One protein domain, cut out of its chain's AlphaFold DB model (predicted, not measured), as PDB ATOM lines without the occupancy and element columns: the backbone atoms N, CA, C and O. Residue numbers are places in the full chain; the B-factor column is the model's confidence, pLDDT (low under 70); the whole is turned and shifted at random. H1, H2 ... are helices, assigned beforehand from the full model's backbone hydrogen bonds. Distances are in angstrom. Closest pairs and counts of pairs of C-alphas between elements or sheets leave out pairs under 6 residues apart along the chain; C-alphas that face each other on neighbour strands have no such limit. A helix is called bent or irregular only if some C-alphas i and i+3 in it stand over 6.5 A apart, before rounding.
ATOM      1  N   ASN A 150      37.120  33.542 -30.422       89.06
ATOM      2  CA  ASN A 150      35.786  33.984 -30.839       89.06
ATOM      3  C   ASN A 150      35.237  35.055 -29.892       89.06
ATOM      4  O   ASN A 150      34.660  36.032 -30.358       89.06
ATOM      5  N   ALA A 151      35.452  34.915 -28.580       87.81
ATOM      6  CA  ALA A 151      35.093  35.945 -27.606       87.81
ATOM      7  C   ALA A 151      35.842  37.262 -27.873       87.81
ATOM      8  O   ALA A 151      35.243  38.332 -27.792       87.81
ATOM      9  N   PHE A 152      37.120  37.185 -28.263       88.75
ATOM     10  CA  PHE A 152      37.888  38.350 -28.704       88.75
ATOM     11  C   PHE A 152      37.284  39.017 -29.942       88.75
ATOM     12  O   PHE A 152      37.001  40.211 -29.913       88.75
ATOM     13  N   ILE A 153      37.030  38.257 -31.008       89.88
ATOM     14  CA  ILE A 153      36.467  38.799 -32.255       89.88
ATOM     15  C   ILE A 153      35.102  39.444 -31.998       89.88
ATOM     16  O   ILE A 153      34.852  40.557 -32.451       89.88
ATOM     17  N   ASN A 154      34.253  38.780 -31.212       88.62
ATOM     18  CA  ASN A 154      32.916  39.263 -30.864       88.62
ATOM     19  C   ASN A 154      32.920  40.481 -29.924       88.62
ATOM     20  O   ASN A 154      31.865  41.072 -29.706       88.62
ATOM     21  N   SER A 155      34.070  40.858 -29.355       86.19
ATOM     22  CA  SER A 155      34.203  42.108 -28.593       86.19
ATOM     23  C   SER A 155      34.269  43.354 -29.490       86.19
ATOM     24  O   SER A 155      34.092  44.467 -28.996       86.19
ATOM     25  N   TYR A 156      34.460  43.178 -30.802       88.00
ATOM     26  CA  TYR A 156      34.414  44.247 -31.798       88.00
ATOM     27  C   TYR A 156      33.058  44.302 -32.512       88.00
ATOM     28  O   TYR A 156      32.360  43.299 -32.642       88.00
ATOM     29  N   GLU A 157      32.712  45.477 -33.050       89.19
ATOM     30  CA  GLU A 157      31.478  45.688 -33.829       89.19
ATOM     31  C   GLU A 157      31.390  44.780 -35.071       89.19
ATOM     32  O   GLU A 157      30.305  44.372 -35.482       89.19
ATOM     33  N   SER A 158      32.536  44.451 -35.672       91.81
ATOM     34  CA  SER A 158      32.628  43.555 -36.823       91.81
ATOM     35  C   SER A 158      33.950  42.786 -36.826       91.81
ATOM     36  O   SER A 158      34.926  43.213 -36.204       91.81
ATOM     37  N   ILE A 159      34.009  41.687 -37.587       92.69
ATOM     38  CA  ILE A 159      35.257  40.939 -37.810       92.69
ATOM     39  C   ILE A 159      36.328  41.864 -38.396       92.69
ATOM     40  O   ILE A 159      37.466  41.851 -37.944       92.69
ATOM     41  N   GLU A 160      35.984  42.704 -39.371       91.12
ATOM     42  CA  GLU A 160      36.941  43.635 -39.971       91.12
ATOM     43  C   GLU A 160      37.503  44.645 -38.970       91.12
ATOM     44  O   GLU A 160      38.680  44.995 -39.057       91.12
ATOM     45  N   SER A 161      36.696  45.073 -37.996       87.75
ATOM     46  CA  SER A 161      37.146  45.961 -36.921       87.75
ATOM     47  C   SER A 161      38.214  45.300 -36.040       87.75
ATOM     48  O   SER A 161      39.046  46.016 -35.488       87.75
ATOM     49  N   SER A 162      38.262  43.961 -35.970       89.56
ATOM     50  CA  SER A 162      39.324  43.209 -35.276       89.56
ATOM     51  C   SER A 162      40.654  43.129 -36.049       89.56
ATOM     52  O   SER A 162      41.639  42.613 -35.529       89.56
ATOM     53  N   PHE A 163      40.732  43.670 -37.272       88.38
ATOM     54  CA  PHE A 163      41.964  43.710 -38.078       88.38
ATOM     55  C   PHE A 163      42.674  45.065 -38.069       88.38
ATOM     56  O   PHE A 163      43.653  45.247 -38.793       88.38
ATOM     57  N   ASN A 164      42.197  46.024 -37.272       82.38
ATOM     58  CA  ASN A 164      42.901  47.291 -37.112       82.38
ATOM     59  C   ASN A 164      44.296  47.069 -36.481       82.38
ATOM     60  O   ASN A 164      44.568  46.014 -35.906       82.38
ATOM     61  N   PHE A 165      45.183  48.063 -36.596       75.69
ATOM     62  CA  PHE A 165      46.568  47.963 -36.112       75.69
ATOM     63  C   PHE A 165      46.661  47.584 -34.629       75.69
ATOM     64  O   PHE A 165      47.626  46.949 -34.210       75.69
ATOM     65  N   GLU A 166      45.644  47.938 -33.847       74.69
ATOM     66  CA  GLU A 166      45.593  47.654 -32.426       74.69
ATOM     67  C   GLU A 166      45.146  46.231 -32.119       74.69
ATOM     68  O   GLU A 166      45.824  45.428 -31.475       74.69
ATOM     69  N   ALA A 167      44.006  45.881 -32.690       79.75
ATOM     70  CA  ALA A 167      43.403  44.577 -32.562       79.75
ATOM     71  C   ALA A 167      44.300  43.470 -33.134       79.75
ATOM     72  O   ALA A 167      44.383  42.391 -32.549       79.75
ATOM     73  N   ILE A 168      45.041  43.730 -34.220       82.31
ATOM     74  CA  ILE A 168      45.853  42.687 -34.844       82.31
ATOM     75  C   ILE A 168      46.932  42.160 -33.890       82.31
ATOM     76  O   ILE A 168      47.134  40.947 -33.826       82.31
ATOM     77  N   LYS A 169      47.579  43.013 -33.078       78.50
ATOM     78  CA  LYS A 169      48.613  42.546 -32.130       78.50
ATOM     79  C   LYS A 169      48.031  41.662 -31.036       78.50
ATOM     80  O   LYS A 169      48.726  40.775 -30.546       78.50
ATOM     81  N   GLN A 170      46.749  41.830 -30.720       79.69
ATOM     82  CA  GLN A 170      46.056  40.976 -29.759       79.69
ATOM     83  C   GLN A 170      45.939  39.525 -30.269       79.69
ATOM     84  O   GLN A 170      45.843  38.583 -29.491       79.69
ATOM     85  N   TYR A 171      46.065  39.251 -31.566       85.06
ATOM     86  CA  TYR A 171      46.107  37.849 -31.988       85.06
ATOM     87  C   TYR A 171      47.344  37.085 -31.492       85.06
ATOM     88  O   TYR A 171      47.318  35.856 -31.449       85.06
ATOM     89  N   ASN A 172      48.394  37.775 -31.034       80.25
ATOM     90  CA  ASN A 172      49.540  37.144 -30.373       80.25
ATOM     91  C   ASN A 172      49.188  36.489 -29.027       80.25
ATOM     92  O   ASN A 172      49.990  35.703 -28.514       80.25
ATOM     93  N   PHE A 173      48.007  36.772 -28.464       75.62
ATOM     94  CA  PHE A 173      47.549  36.094 -27.254       75.62
ATOM     95  C   PHE A 173      47.121  34.650 -27.497       75.62
ATOM     96  O   PHE A 173      47.221  33.828 -26.591       75.62
ATOM     97  N   PHE A 174      46.661  34.340 -28.704       82.44
ATOM     98  CA  PHE A 174      46.153  33.015 -29.030       82.44
ATOM     99  C   PHE A 174      47.277  32.127 -29.542       82.44
ATOM    100  O   PHE A 174      48.209  32.581 -30.225       82.44
ATOM    101  N   LYS A 175      47.184  30.836 -29.216       84.19
ATOM    102  CA  LYS A 175      48.103  29.842 -29.761       84.19
ATOM    103  C   LYS A 175      47.896  29.759 -31.263       84.19
ATOM    104  O   LYS A 175      46.786  29.923 -31.777       84.19
ATOM    105  N   ARG A 176      48.974  29.485 -31.992       85.75
ATOM    106  CA  ARG A 176      48.916  29.464 -33.453       85.75
ATOM    107  C   ARG A 176      47.937  28.405 -33.956       85.75
ATOM    108  O   ARG A 176      47.223  28.643 -34.921       85.75
ATOM    109  N   GLU A 177      47.860  27.278 -33.261       88.88
ATOM    110  CA  GLU A 177      46.958  26.170 -33.556       88.88
ATOM    111  C   GLU A 177      45.484  26.585 -33.443       88.88
ATOM    112  O   GLU A 177      44.681  26.212 -34.295       88.88
ATOM    113  N   GLU A 178      45.134  27.407 -32.447       90.50
ATOM    114  CA  GLU A 178      43.772  27.933 -32.268       90.50
ATOM    115  C   GLU A 178      43.380  28.850 -33.430       90.50
ATOM    116  O   GLU A 178      42.269  28.773 -33.950       90.50
ATOM    117  N   LEU A 179      44.317  29.681 -33.892       94.25
ATOM    118  CA  LEU A 179      44.103  30.573 -35.032       94.25
ATOM    119  C   LEU A 179      44.026  29.818 -36.362       94.25
ATOM    120  O   LEU A 179      43.203  30.151 -37.214       94.25
ATOM    121  N   ILE A 180      44.838  28.771 -36.545       94.44
ATOM    122  CA  ILE A 180      44.724  27.873 -37.703       94.44
ATOM    123  C   ILE A 180      43.338  27.221 -37.709       94.44
ATOM    124  O   ILE A 180      42.700  27.152 -38.762       94.44
ATOM    125  N   GLN A 181      42.851  26.771 -36.548       94.94
ATOM    126  CA  GLN A 181      41.519  26.181 -36.434       94.94
ATOM    127  C   GLN A 181      40.415  27.200 -36.744       94.94
ATOM    128  O   GLN A 181      39.494  26.884 -37.495       94.94
ATOM    129  N   LEU A 182      40.556  28.448 -36.289       95.50
ATOM    130  CA  LEU A 182      39.643  29.534 -36.646       95.50
ATOM    131  C   LEU A 182      39.553  29.735 -38.169       95.50
ATOM    132  O   LEU A 182      38.451  29.851 -38.705       95.50
ATOM    133  N   PHE A 183      40.684  29.729 -38.885       95.19
ATOM    134  CA  PHE A 183      40.689  29.825 -40.353       95.19
ATOM    135  C   PHE A 183      40.027  28.626 -41.046       95.19
ATOM    136  O   PHE A 183      39.475  28.786 -42.138       95.19
ATOM    137  N   LYS A 184      40.074  27.434 -40.439       93.00
ATOM    138  CA  LYS A 184      39.408  26.231 -40.959       93.00
ATOM    139  C   LYS A 184      37.899  26.268 -40.763       93.00
ATOM    140  O   LYS A 184      37.158  25.909 -41.674       93.00
ATOM    141  N   GLU A 185      37.456  26.657 -39.574       94.06
ATOM    142  CA  GLU A 185      36.063  26.502 -39.153       94.06
ATOM    143  C   GLU A 185      35.202  27.718 -39.500       94.06
ATOM    144  O   GLU A 185      34.013  27.576 -39.785       94.06
ATOM    145  N   ASN A 186      35.790  28.917 -39.528       94.00
ATOM    146  CA  ASN A 186      35.063  30.157 -39.758       94.00
ATOM    147  C   ASN A 186      35.350  30.731 -41.156       94.00
ATOM    148  O   ASN A 186      36.208  31.594 -41.362       94.00
ATOM    149  N   ASN A 187      34.574  30.265 -42.139       91.62
ATOM    150  CA  ASN A 187      34.666  30.726 -43.530       91.62
ATOM    151  C   ASN A 187      34.437  32.236 -43.682       91.62
ATOM    152  O   ASN A 187      35.021  32.862 -44.571       91.62
ATOM    153  N   GLU A 188      33.578  32.822 -42.846       95.00
ATOM    154  CA  GLU A 188      33.347  34.260 -42.876       95.00
ATOM    155  C   GLU A 188      34.596  35.014 -42.427       95.00
ATOM    156  O   GLU A 188      35.048  35.899 -43.156       95.00
ATOM    157  N   PHE A 189      35.202  34.606 -41.312       95.50
ATOM    158  CA  PHE A 189      36.455  35.168 -40.821       95.50
ATOM    159  C   PHE A 189      37.561  35.111 -41.877       95.50
ATOM    160  O   PHE A 189      38.139  36.144 -42.212       95.50
ATOM    161  N   TYR A 190      37.790  33.939 -42.483       92.25
ATOM    162  CA  TYR A 190      38.769  33.775 -43.563       92.25
ATOM    163  C   TYR A 190      38.504  34.729 -44.737       92.25
ATOM    164  O   TYR A 190      39.422  35.391 -45.224       92.25
ATOM    165  N   ARG A 191      37.248  34.837 -45.186       92.69
ATOM    166  CA  ARG A 191      36.869  35.727 -46.292       92.69
ATOM    167  C   ARG A 191      37.132  37.192 -45.946       92.69
ATOM    168  O   ARG A 191      37.681  37.919 -46.773       92.69
ATOM    169  N   LYS A 192      36.735  37.633 -44.749       94.62
ATOM    170  CA  LYS A 192      36.948  39.011 -44.286       94.62
ATOM    171  C   LYS A 192      38.438  39.319 -44.147       94.62
ATOM    172  O   LYS A 192      38.880  40.346 -44.655       94.62
ATOM    173  N   PHE A 193      39.211  38.402 -43.561       93.44
ATOM    174  CA  PHE A 193      40.666  38.499 -43.451       93.44
ATOM    175  C   PHE A 193      41.315  38.647 -44.829       93.44
ATOM    176  O   PHE A 193      42.049  39.604 -45.079       93.44
ATOM    177  N   PHE A 194      41.002  37.735 -45.756       90.00
ATOM    178  CA  PHE A 194      41.581  37.754 -47.094       90.00
ATOM    179  C   PHE A 194      41.263  39.062 -47.817       90.00
ATOM    180  O   PHE A 194      42.170  39.672 -48.371       90.00
ATOM    181  N   ASN A 195      40.017  39.537 -47.769       88.75
ATOM    182  CA  ASN A 195      39.646  40.804 -48.396       88.75
ATOM    183  C   ASN A 195      40.386  41.994 -47.769       88.75
ATOM    184  O   ASN A 195      40.898  42.846 -48.493       88.75
ATOM    185  N   HIS A 196      40.492  42.036 -46.440       88.12
ATOM    186  CA  HIS A 196      41.157  43.127 -45.733       88.12
ATOM    187  C   HIS A 196      42.640  43.240 -46.127       88.12
ATOM    188  O   HIS A 196      43.078  44.288 -46.598       88.12
ATOM    189  N   PHE A 197      43.399  42.147 -46.023       85.25
ATOM    190  CA  PHE A 197      44.843  42.170 -46.279       85.25
ATOM    191  C   PHE A 197      45.215  41.977 -47.765       85.25
ATOM    192  O   PHE A 197      46.317  42.334 -48.182       85.25
ATOM    193  N   SER A 198      44.321  41.450 -48.607       77.94
ATOM    194  CA  SER A 198      44.610  41.253 -50.042       77.94
ATOM    195  C   SER A 198      44.154  42.391 -50.936       77.94
ATOM    196  O   SER A 198      44.781  42.630 -51.962       77.94
ATOM    197  N   ILE A 199      43.063  43.063 -50.579       71.12
ATOM    198  CA  ILE A 199      42.411  44.043 -51.455       71.12
ATOM    199  C   ILE A 199      42.614  45.453 -50.908       71.12
ATOM    200  O   ILE A 199      42.954  46.365 -51.656       71.12
ATOM    201  N   ASN A 200      42.451  45.626 -49.595       68.19
ATOM    202  CA  ASN A 200      42.409  46.956 -48.990       68.19
ATOM    203  C   ASN A 200      43.785  47.459 -48.521       68.19
ATOM    204  O   ASN A 200      43.937  48.652 -48.265       68.19
ATOM    205  N   MET A 201      44.797  46.584 -48.430       67.94
ATOM    206  CA  MET A 201      46.159  46.938 -48.012       67.94
ATOM    207  C   MET A 201      47.205  46.680 -49.109       67.94
ATOM    208  O   MET A 201      47.464  45.541 -49.507       67.94
ATOM    209  N   ALA A 202      47.859  47.754 -49.560       68.31
ATOM    210  CA  ALA A 202      48.917  47.709 -50.572       68.31
ATOM    211  C   ALA A 202      50.272  47.243 -49.999       68.31
ATOM    212  O   ALA A 202      50.566  47.470 -48.826       68.31
ATOM    213  N   VAL A 203      51.157  46.688 -50.844       67.06
ATOM    214  CA  VAL A 203      52.529  46.274 -50.455       67.06
ATOM    215  C   VAL A 203      53.322  47.372 -49.747       67.06
ATOM    216  O   VAL A 203      54.102  47.068 -48.849       67.06
ATOM    217  N   ASN A 204      53.125  48.647 -50.090       63.38
ATOM    218  CA  ASN A 204      53.855  49.752 -49.459       63.38
ATOM    219  C   ASN A 204      53.357  50.090 -48.048       63.38
ATOM    220  O   ASN A 204      53.940  50.958 -47.402       63.38
ATOM    221  N   HIS A 205      52.317  49.409 -47.554       69.31
ATOM    222  CA  HIS A 205      51.923  49.516 -46.160       69.31
ATOM    223  C   HIS A 205      53.110  49.107 -45.282       69.31
ATOM    224  O   HIS A 205      53.700  48.024 -45.439       69.31
ATOM    225  N   LYS A 206      53.505  50.030 -44.409       60.84
ATOM    226  CA  LYS A 206      54.537  49.817 -43.410       60.84
ATOM    227  C   LYS A 206      53.937  48.974 -42.290       60.84
ATOM    228  O   LYS A 206      53.378  49.489 -41.333       60.84
ATOM    229  N   PHE A 207      54.014  47.656 -42.456       61.72
ATOM    230  CA  PHE A 207      54.022  46.748 -41.314       61.72
ATOM    231  C   PHE A 207      55.354  46.992 -40.613       61.72
ATOM    232  O   PHE A 207      56.342  46.355 -40.961       61.72
ATOM    233  N   ASP A 208      55.403  47.984 -39.726       53.38
ATOM    234  CA  ASP A 208      56.655  48.445 -39.120       53.38
ATOM    235  C   ASP A 208      57.287  47.428 -38.148       53.38
ATOM    236  O   ASP A 208      58.315  47.763 -37.597       53.38
ATOM    237  N   ASP A 209      56.728  46.213 -37.977       50.94
ATOM    238  CA  ASP A 209      57.417  44.981 -37.501       50.94
ATOM    239  C   ASP A 209      56.463  43.769 -37.291       50.94
ATOM    240  O   ASP A 209      56.878  42.671 -36.925       50.94
ATOM    241  N   ASP A 210      55.162  43.892 -37.582       54.84
ATOM    242  CA  ASP A 210      54.140  42.885 -37.215       54.84
ATOM    243  C   ASP A 210      54.056  41.619 -38.110       54.84
ATOM    244  O   ASP A 210      53.088  40.864 -38.046       54.84
ATOM    245  N   LEU A 211      55.057  41.302 -38.944       56.62
ATOM    246  CA  LEU A 211      55.062  40.020 -39.687       56.62
ATOM    247  C   LEU A 211      55.303  38.811 -38.763       56.62
ATOM    248  O   LEU A 211      55.060  37.663 -39.145       56.62
ATOM    249  N   SER A 212      55.766  39.056 -37.534       58.94
ATOM    250  CA  SER A 212      55.841  38.045 -36.481       58.94
ATOM    251  C   SER A 212      54.495  37.728 -35.826       58.94
ATOM    252  O   SER A 212      54.443  36.819 -34.996       58.94
ATOM    253  N   ASN A 213      53.429  38.436 -36.208       78.00
ATOM    254  CA  ASN A 213      52.107  38.288 -35.629       78.00
ATOM    255  C   ASN A 213      51.521  36.880 -35.843       78.00
ATOM    256  O   ASN A 213      51.548  36.332 -36.951       78.00
ATOM    257  N   ASN A 214      50.956  36.298 -34.784       84.69
ATOM    258  CA  ASN A 214      50.398  34.952 -34.801       84.69
ATOM    259  C   ASN A 214      49.229  34.800 -35.783       84.69
ATOM    260  O   ASN A 214      49.127  33.730 -36.373       84.69
ATOM    261  N   LEU A 215      48.402  35.827 -36.032       90.38
ATOM    262  CA  LEU A 215      47.322  35.762 -37.029       90.38
ATOM    263  C   LEU A 215      47.877  35.556 -38.436       90.38
ATOM    264  O   LEU A 215      47.433  34.671 -39.167       90.38
ATOM    265  N   LEU A 216      48.868  36.366 -38.810       87.62
ATOM    266  CA  LEU A 216      49.470  36.322 -40.139       87.62
ATOM    267  C   LEU A 216      50.260  35.024 -40.344       87.62
ATOM    268  O   LEU A 216      50.172  34.403 -41.403       87.62
ATOM    269  N   ARG A 217      50.983  34.567 -39.315       86.25
ATOM    270  CA  ARG A 217      51.685  33.274 -39.330       86.25
ATOM    271  C   ARG A 217      50.718  32.094 -39.393       86.25
ATOM    272  O   ARG A 217      50.930  31.191 -40.193       86.25
ATOM    273  N   ALA A 218      49.641  32.123 -38.611       91.75
ATOM    274  CA  ALA A 218      48.594  31.108 -38.658       91.75
ATOM    275  C   ALA A 218      47.922  31.045 -40.031       91.75
ATOM    276  O   ALA A 218      47.600  29.957 -40.495       91.75
ATOM    277  N   TYR A 219      47.752  32.182 -40.712       91.94
ATOM    278  CA  TYR A 219      47.240  32.199 -42.079       91.94
ATOM    279  C   TYR A 219      48.173  31.476 -43.061       91.94
ATOM    280  O   TYR A 219      47.703  30.688 -43.885       91.94
ATOM    281  N   LEU A 220      49.489  31.703 -42.963       88.69
ATOM    282  CA  LEU A 220      50.472  30.971 -43.767       88.69
ATOM    283  C   LEU A 220      50.407  29.471 -43.471       88.69
ATOM    284  O   LEU A 220      50.219  28.680 -44.391       88.69
ATOM    285  N   ASP A 221      50.466  29.096 -42.194       91.06
ATOM    286  CA  ASP A 221      50.425  27.697 -41.767       91.06
ATOM    287  C   ASP A 221      49.109  27.014 -42.192       91.06
ATOM    288  O   ASP A 221      49.119  25.866 -42.628       91.06
ATOM    289  N   PHE A 222      47.984  27.738 -42.176       93.38
ATOM    290  CA  PHE A 222      46.705  27.291 -42.730       93.38
ATOM    291  C   PHE A 222      46.775  27.037 -44.242       93.38
ATOM    292  O   PHE A 222      46.284  26.008 -44.712       93.38
ATOM    293  N   LEU A 223      47.375  27.941 -45.025       91.00
ATOM    294  CA  LEU A 223      47.547  27.744 -46.469       91.00
ATOM    295  C   LEU A 223      48.496  26.586 -46.801       91.00
ATOM    296  O   LEU A 223      48.361  25.981 -47.863       91.00
ATOM    297  N   ASP A 224      49.451  26.296 -45.921       90.56
ATOM    298  CA  ASP A 224      50.436  25.226 -46.078       90.56
ATOM    299  C   ASP A 224      49.920  23.830 -45.730       90.56
ATOM    300  O   ASP A 224      50.610  22.843 -45.985       90.56
ATOM    301  N   LEU A 225      48.701  23.717 -45.204       90.50
ATOM    302  CA  LEU A 225      48.053  22.422 -45.030       90.50
ATOM    303  C   LEU A 225      47.861  21.737 -46.389       90.50
ATOM    304  O   LEU A 225      47.412  22.363 -47.350       90.50
ATOM    305  N   GLU A 226      48.128  20.431 -46.456       89.56
ATOM    306  CA  GLU A 226      48.012  19.641 -47.696       89.56
ATOM    307  C   GLU A 226      46.631  19.777 -48.359       89.56
ATOM    308  O   GLU A 226      46.524  19.957 -49.575       89.56
ATOM    309  N   GLU A 227      45.562  19.802 -47.559       90.94
ATOM    310  CA  GLU A 227      44.182  20.005 -48.027       90.94
ATOM    311  C   GLU A 227      43.958  21.365 -48.719       90.94
ATOM    312  O   GLU A 227      43.060  21.510 -49.548       90.94
ATOM    313  N   ASN A 228      44.807  22.358 -48.437       90.12
ATOM    314  CA  ASN A 228      44.735  23.707 -48.988       90.12
ATOM    315  C   ASN A 228      45.694  23.944 -50.165       90.12
ATOM    316  O   ASN A 228      45.747  25.063 -50.674       90.12
ATOM    317  N   LYS A 229      46.390  22.925 -50.687       88.56
ATOM    318  CA  LYS A 229      47.370  23.078 -51.783       88.56
ATOM    319  C   LYS A 229      46.840  23.846 -53.005       88.56
ATOM    320  O   LYS A 229      47.522  24.725 -53.536       88.56
ATOM    321  N   ILE A 230      45.610  23.554 -53.441       88.38
ATOM    322  CA  ILE A 230      44.967  24.268 -54.563       88.38
ATOM    323  C   ILE A 230      44.645  25.715 -54.163       88.38
ATOM    324  O   ILE A 230      44.957  26.646 -54.908       88.38
ATOM    325  N   LYS A 231      44.072  25.912 -52.968       89.44
ATOM    326  CA  LYS A 231      43.732  27.233 -52.418       89.44
ATOM    327  C   LYS A 231      44.968  28.127 -52.338       89.44
ATOM    328  O   LYS A 231      44.927  29.247 -52.838       89.44
ATOM    329  N   LYS A 232      46.078  27.606 -51.808       89.19
ATOM    330  CA  LYS A 232      47.370  28.293 -51.757       89.19
ATOM    331  C   LYS A 232      47.797  28.757 -53.146       89.19
ATOM    332  O   LYS A 232      48.096  29.931 -53.319       89.19
ATOM    333  N   SER A 233      47.755  27.888 -54.161       87.12
ATOM    334  CA  SER A 233      48.130  28.284 -55.528       87.12
ATOM    335  C   SER A 233      47.275  29.427 -56.087       87.12
ATOM    336  O   SER A 233      47.814  30.309 -56.758       87.12
ATOM    337  N   VAL A 234      45.965  29.425 -55.832       88.38
ATOM    338  CA  VAL A 234      45.055  30.487 -56.290       88.38
ATOM    339  C   VAL A 234      45.325  31.797 -55.552       88.38
ATOM    340  O   VAL A 234      45.450  32.844 -56.185       88.38
ATOM    341  N   VAL A 235      45.469  31.727 -54.228       88.12
ATOM    342  CA  VAL A 235      45.781  32.871 -53.364       88.12
ATOM    343  C   VAL A 235      47.091  33.541 -53.784       88.12
ATOM    344  O   VAL A 235      47.119  34.758 -53.938       88.12
ATOM    345  N   LEU A 236      48.143  32.757 -54.047       85.69
ATOM    346  CA  LEU A 236      49.440  33.273 -54.496       85.69
ATOM    347  C   LEU A 236      49.318  34.077 -55.796       85.69
ATOM    348  O   LEU A 236      49.748  35.226 -55.848       85.69
ATOM    349  N   LYS A 237      48.645  33.520 -56.815       86.25
ATOM    350  CA  LYS A 237      48.408  34.223 -58.090       86.25
ATOM    351  C   LYS A 237      47.671  35.546 -57.886       86.25
ATOM    352  O   LYS A 237      47.980  36.533 -58.551       86.25
ATOM    353  N   TYR A 238      46.692  35.562 -56.982       86.06
ATOM    354  CA  TYR A 238      45.910  36.757 -56.694       86.06
ATOM    355  C   TYR A 238      46.752  37.836 -56.002       86.06
ATOM    356  O   TYR A 238      46.812  38.963 -56.494       86.06
ATOM    357  N   ILE A 239      47.436  37.484 -54.910       84.56
ATOM    358  CA  ILE A 239      48.279  38.396 -54.120       84.56
ATOM    359  C   ILE A 239      49.373  39.031 -54.989       84.56
ATOM    360  O   ILE A 239      49.607  40.237 -54.881       84.56
ATOM    361  N   ASP A 240      49.997  38.248 -55.877       80.62
ATOM    362  CA  ASP A 240      51.003  38.754 -56.816       80.62
ATOM    363  C   ASP A 240      50.406  39.750 -57.817       80.62
ATOM    364  O   ASP A 240      51.007  40.793 -58.076       80.62
ATOM    365  N   SER A 241      49.207  39.475 -58.345       82.50
ATOM    366  CA  SER A 241      48.542  40.363 -59.309       82.50
ATOM    367  C   SER A 241      48.088  41.696 -58.708       82.50
ATOM    368  O   SER A 241      48.118  42.716 -59.390       82.50
ATOM    369  N   GLN A 242      47.673  41.694 -57.437       75.69
ATOM    370  CA  GLN A 242      47.157  42.879 -56.744       75.69
ATOM    371  C   GLN A 242      48.247  43.682 -56.030       75.69
ATOM    372  O   GLN A 242      47.966  44.752 -55.500       75.69
ATOM    373  N   ASN A 243      49.487  43.178 -55.993       76.75
ATOM    374  CA  ASN A 243      50.562  43.757 -55.191       76.75
ATOM    375  C   ASN A 243      50.100  43.994 -53.732       76.75
ATOM    376  O   ASN A 243      50.209  45.099 -53.189       76.75
ATOM    377  N   SER A 244      49.549  42.936 -53.125       81.06
ATOM    378  CA  SER A 244      48.975  42.918 -51.768       81.06
ATOM    379  C   SER A 244      50.035  42.850 -50.666       81.06
ATOM    380  O   SER A 244      51.067  42.194 -50.826       81.06
ATOM    381  N   VAL A 245      49.746  43.430 -49.493       78.25
ATOM    382  CA  VAL A 245      50.620  43.342 -48.308       78.25
ATOM    383  C   VAL A 245      50.970  41.902 -47.902       78.25
ATOM    384  O   VAL A 245      52.087  41.657 -47.441       78.25
ATOM    385  N   LEU A 246      50.090  40.926 -48.158       82.06
ATOM    386  CA  LEU A 246      50.348  39.510 -47.875       82.06
ATOM    387  C   LEU A 246      51.550  38.954 -48.658       82.06
ATOM    388  O   LEU A 246      52.153  37.966 -48.246       82.06
ATOM    389  N   ARG A 247      51.967  39.610 -49.748       78.31
ATOM    390  CA  ARG A 247      53.173  39.246 -50.501       78.31
ATOM    391  C   ARG A 247      54.436  39.313 -49.638       78.31
ATOM    392  O   ARG A 247      55.317  38.469 -49.778       78.31
ATOM    393  N   LYS A 248      54.509  40.270 -48.702       74.88
ATOM    394  CA  LYS A 248      55.639  40.411 -47.763       74.88
ATOM    395  C   LYS A 248      55.747  39.230 -46.795       74.88
ATOM    396  O   LYS A 248      56.856  38.822 -46.461       74.88
ATOM    397  N   LEU A 249      54.615  38.667 -46.370       72.12
ATOM    398  CA  LEU A 249      54.583  37.497 -45.484       72.12
ATOM    399  C   LEU A 249      55.197  36.265 -46.150       72.12
ATOM    400  O   LEU A 249      55.904  35.494 -45.508       72.12
ATOM    401  N   LEU A 250      54.948  36.107 -47.449       69.69
ATOM    402  CA  LEU A 250      55.394  34.956 -48.227       69.69
ATOM    403  C   LEU A 250      56.899  35.003 -48.518       69.69
ATOM    404  O   LEU A 250      57.577  33.997 -48.343       69.69
ATOM    405  N   ILE A 251      57.433  36.177 -48.874       64.19
ATOM    406  CA  ILE A 251      58.870  36.367 -49.145       64.19
ATOM    407  C   ILE A 251      59.717  36.083 -47.895       64.19
ATOM    408  O   ILE A 251      60.770  35.456 -47.985       64.19
ATOM    409  N   ASN A 252      59.256  36.505 -46.716       54.91
ATOM    410  CA  ASN A 252      60.007  36.314 -45.473       54.91
ATOM    411  C   ASN A 252      60.004  34.861 -44.966       54.91
ATOM    412  O   ASN A 252      60.931  34.467 -44.257       54.91
ATOM    413  N   LYS A 253      59.027  34.033 -45.363       53.53
ATOM    414  CA  LYS A 253      59.018  32.601 -45.024       53.53
ATOM    415  C   LYS A 253      60.181  31.844 -45.678       53.53
ATOM    416  O   LYS A 253      60.796  30.995 -45.032       53.53
ATOM    417  N   ASP A 254      60.528  32.193 -46.915       46.66
ATOM    418  CA  ASP A 254      61.639  31.579 -47.659       46.66
ATOM    419  C   ASP A 254      63.024  32.005 -47.135       46.66
ATOM    420  O   ASP A 254      64.031  31.354 -47.415       46.66
ATOM    421  N   ILE A 255      63.080  33.094 -46.360       42.84
ATOM    422  CA  ILE A 255      64.303  33.593 -45.716       42.84
ATOM    423  C   ILE A 255      64.497  32.946 -44.337       42.84
ATOM    424  O   ILE A 255      65.620  32.609 -43.991       42.84
ATOM    425  N   LEU A 256      63.420  32.723 -43.574       37.84
ATOM    426  CA  LEU A 256      63.465  32.102 -42.238       37.84
ATOM    427  C   LEU A 256      63.568  30.565 -42.252       37.84
ATOM    428  O   LEU A 256      63.746  29.954 -41.202       37.84
ATOM    429  N   SER A 257      63.407  29.932 -43.416       40.12
ATOM    430  CA  SER A 257      63.528  28.476 -43.606       40.12
ATOM    431  C   SER A 257      64.903  28.036 -44.140       40.12
ATOM    432  O   SER A 257      65.095  26.853 -44.425       40.12
ATOM    433  N   LYS A 258      65.849  28.976 -44.258       34.22
ATOM    434  CA  LYS A 258      67.275  28.753 -44.535       34.22
ATOM    435  C   LYS A 258      68.104  29.046 -43.295       34.22
ATOM    436  O   LYS A 258      69.131  28.352 -43.138       34.22
TER     437      LYS A 258
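Overview. This is residues 150 to 258 of the 258 residues of an uncharacterized protein of Campylobacter jejuni subsp. jejuni 414 (UniProt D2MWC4). Long helix H7 and helix H5 meet at one end as a narrow V along one side of a rounded body, with H6 in its middle. H4 crosses H6 and H3 packs on its first residues, while little H1 and H2 lie at the side away from H8. The 109 printed residues include eight named helices, H1 to H8 in order, and no named strand: all helix, mostly crossed. It is compact, with a radius of gyration of the C-alphas of 13.2 A, and spans 35 by 31 by 26 A.

Along the chain. H7, residues 226 to 242, is 25.0 A long, from C-alpha 226 at (48.012, 19.641, -47.696) to C-alpha 242 at (47.157, 42.879, -56.744). It is irregular, with C-alphas 227 and 230 7.8 A apart, and has a kink of 31 degrees near residue 233. H5 is residues 187 to 200, 18.8 A; H6 214 to 223; H4 176 to 185; H3 165 to 173; H2 160 to 163; H1 150 to 153; H8 246 to 256, 16.1 A.

Arrangement. H7 and H5 only just touch, only at their ends, with 3 pairs of C-alphas within 8 A, closest Ser 198 and Ile 239 at 6.2 A. H6, the hub, touches H4 at a steep tilt of 55 degrees, the C-alphas of Ile 180 and Ala 218 closest at 5.1 A. H3 touches H6 about perpendicular at 75 degrees, Asn 172 and Asn 214 closest at 5.0 A between C-alphas. H6 and H8 only just touch, with 3 pairs of C-alphas within 8 A, closest Leu 216 and Leu 249 at 7.5 A. H2 touches H5 at residues 192 to 196 alone, the C-alphas of Glu 160 and Lys 192 closest at 6.3 A; H1 is near H3. Every O i to N i+4 pair is within hydrogen-bond range in H4, H5 and H6, against 11 of 13 in H7, 5 of 7 in H8 and 0 of 5 in H3, where 5 of 6 O i to N i+3 pairs are; H1 and H2 are too short for an O i to N i+4 pair.

Size, cuts and confidence. The farthest C-alphas, of Glu 157 and Lys 258, are 41.0 A apart. The printed part has no cut, and the link from H5 to H6 is long. Residues 200 to 212 and 250 to 258 have pLDDT under 70.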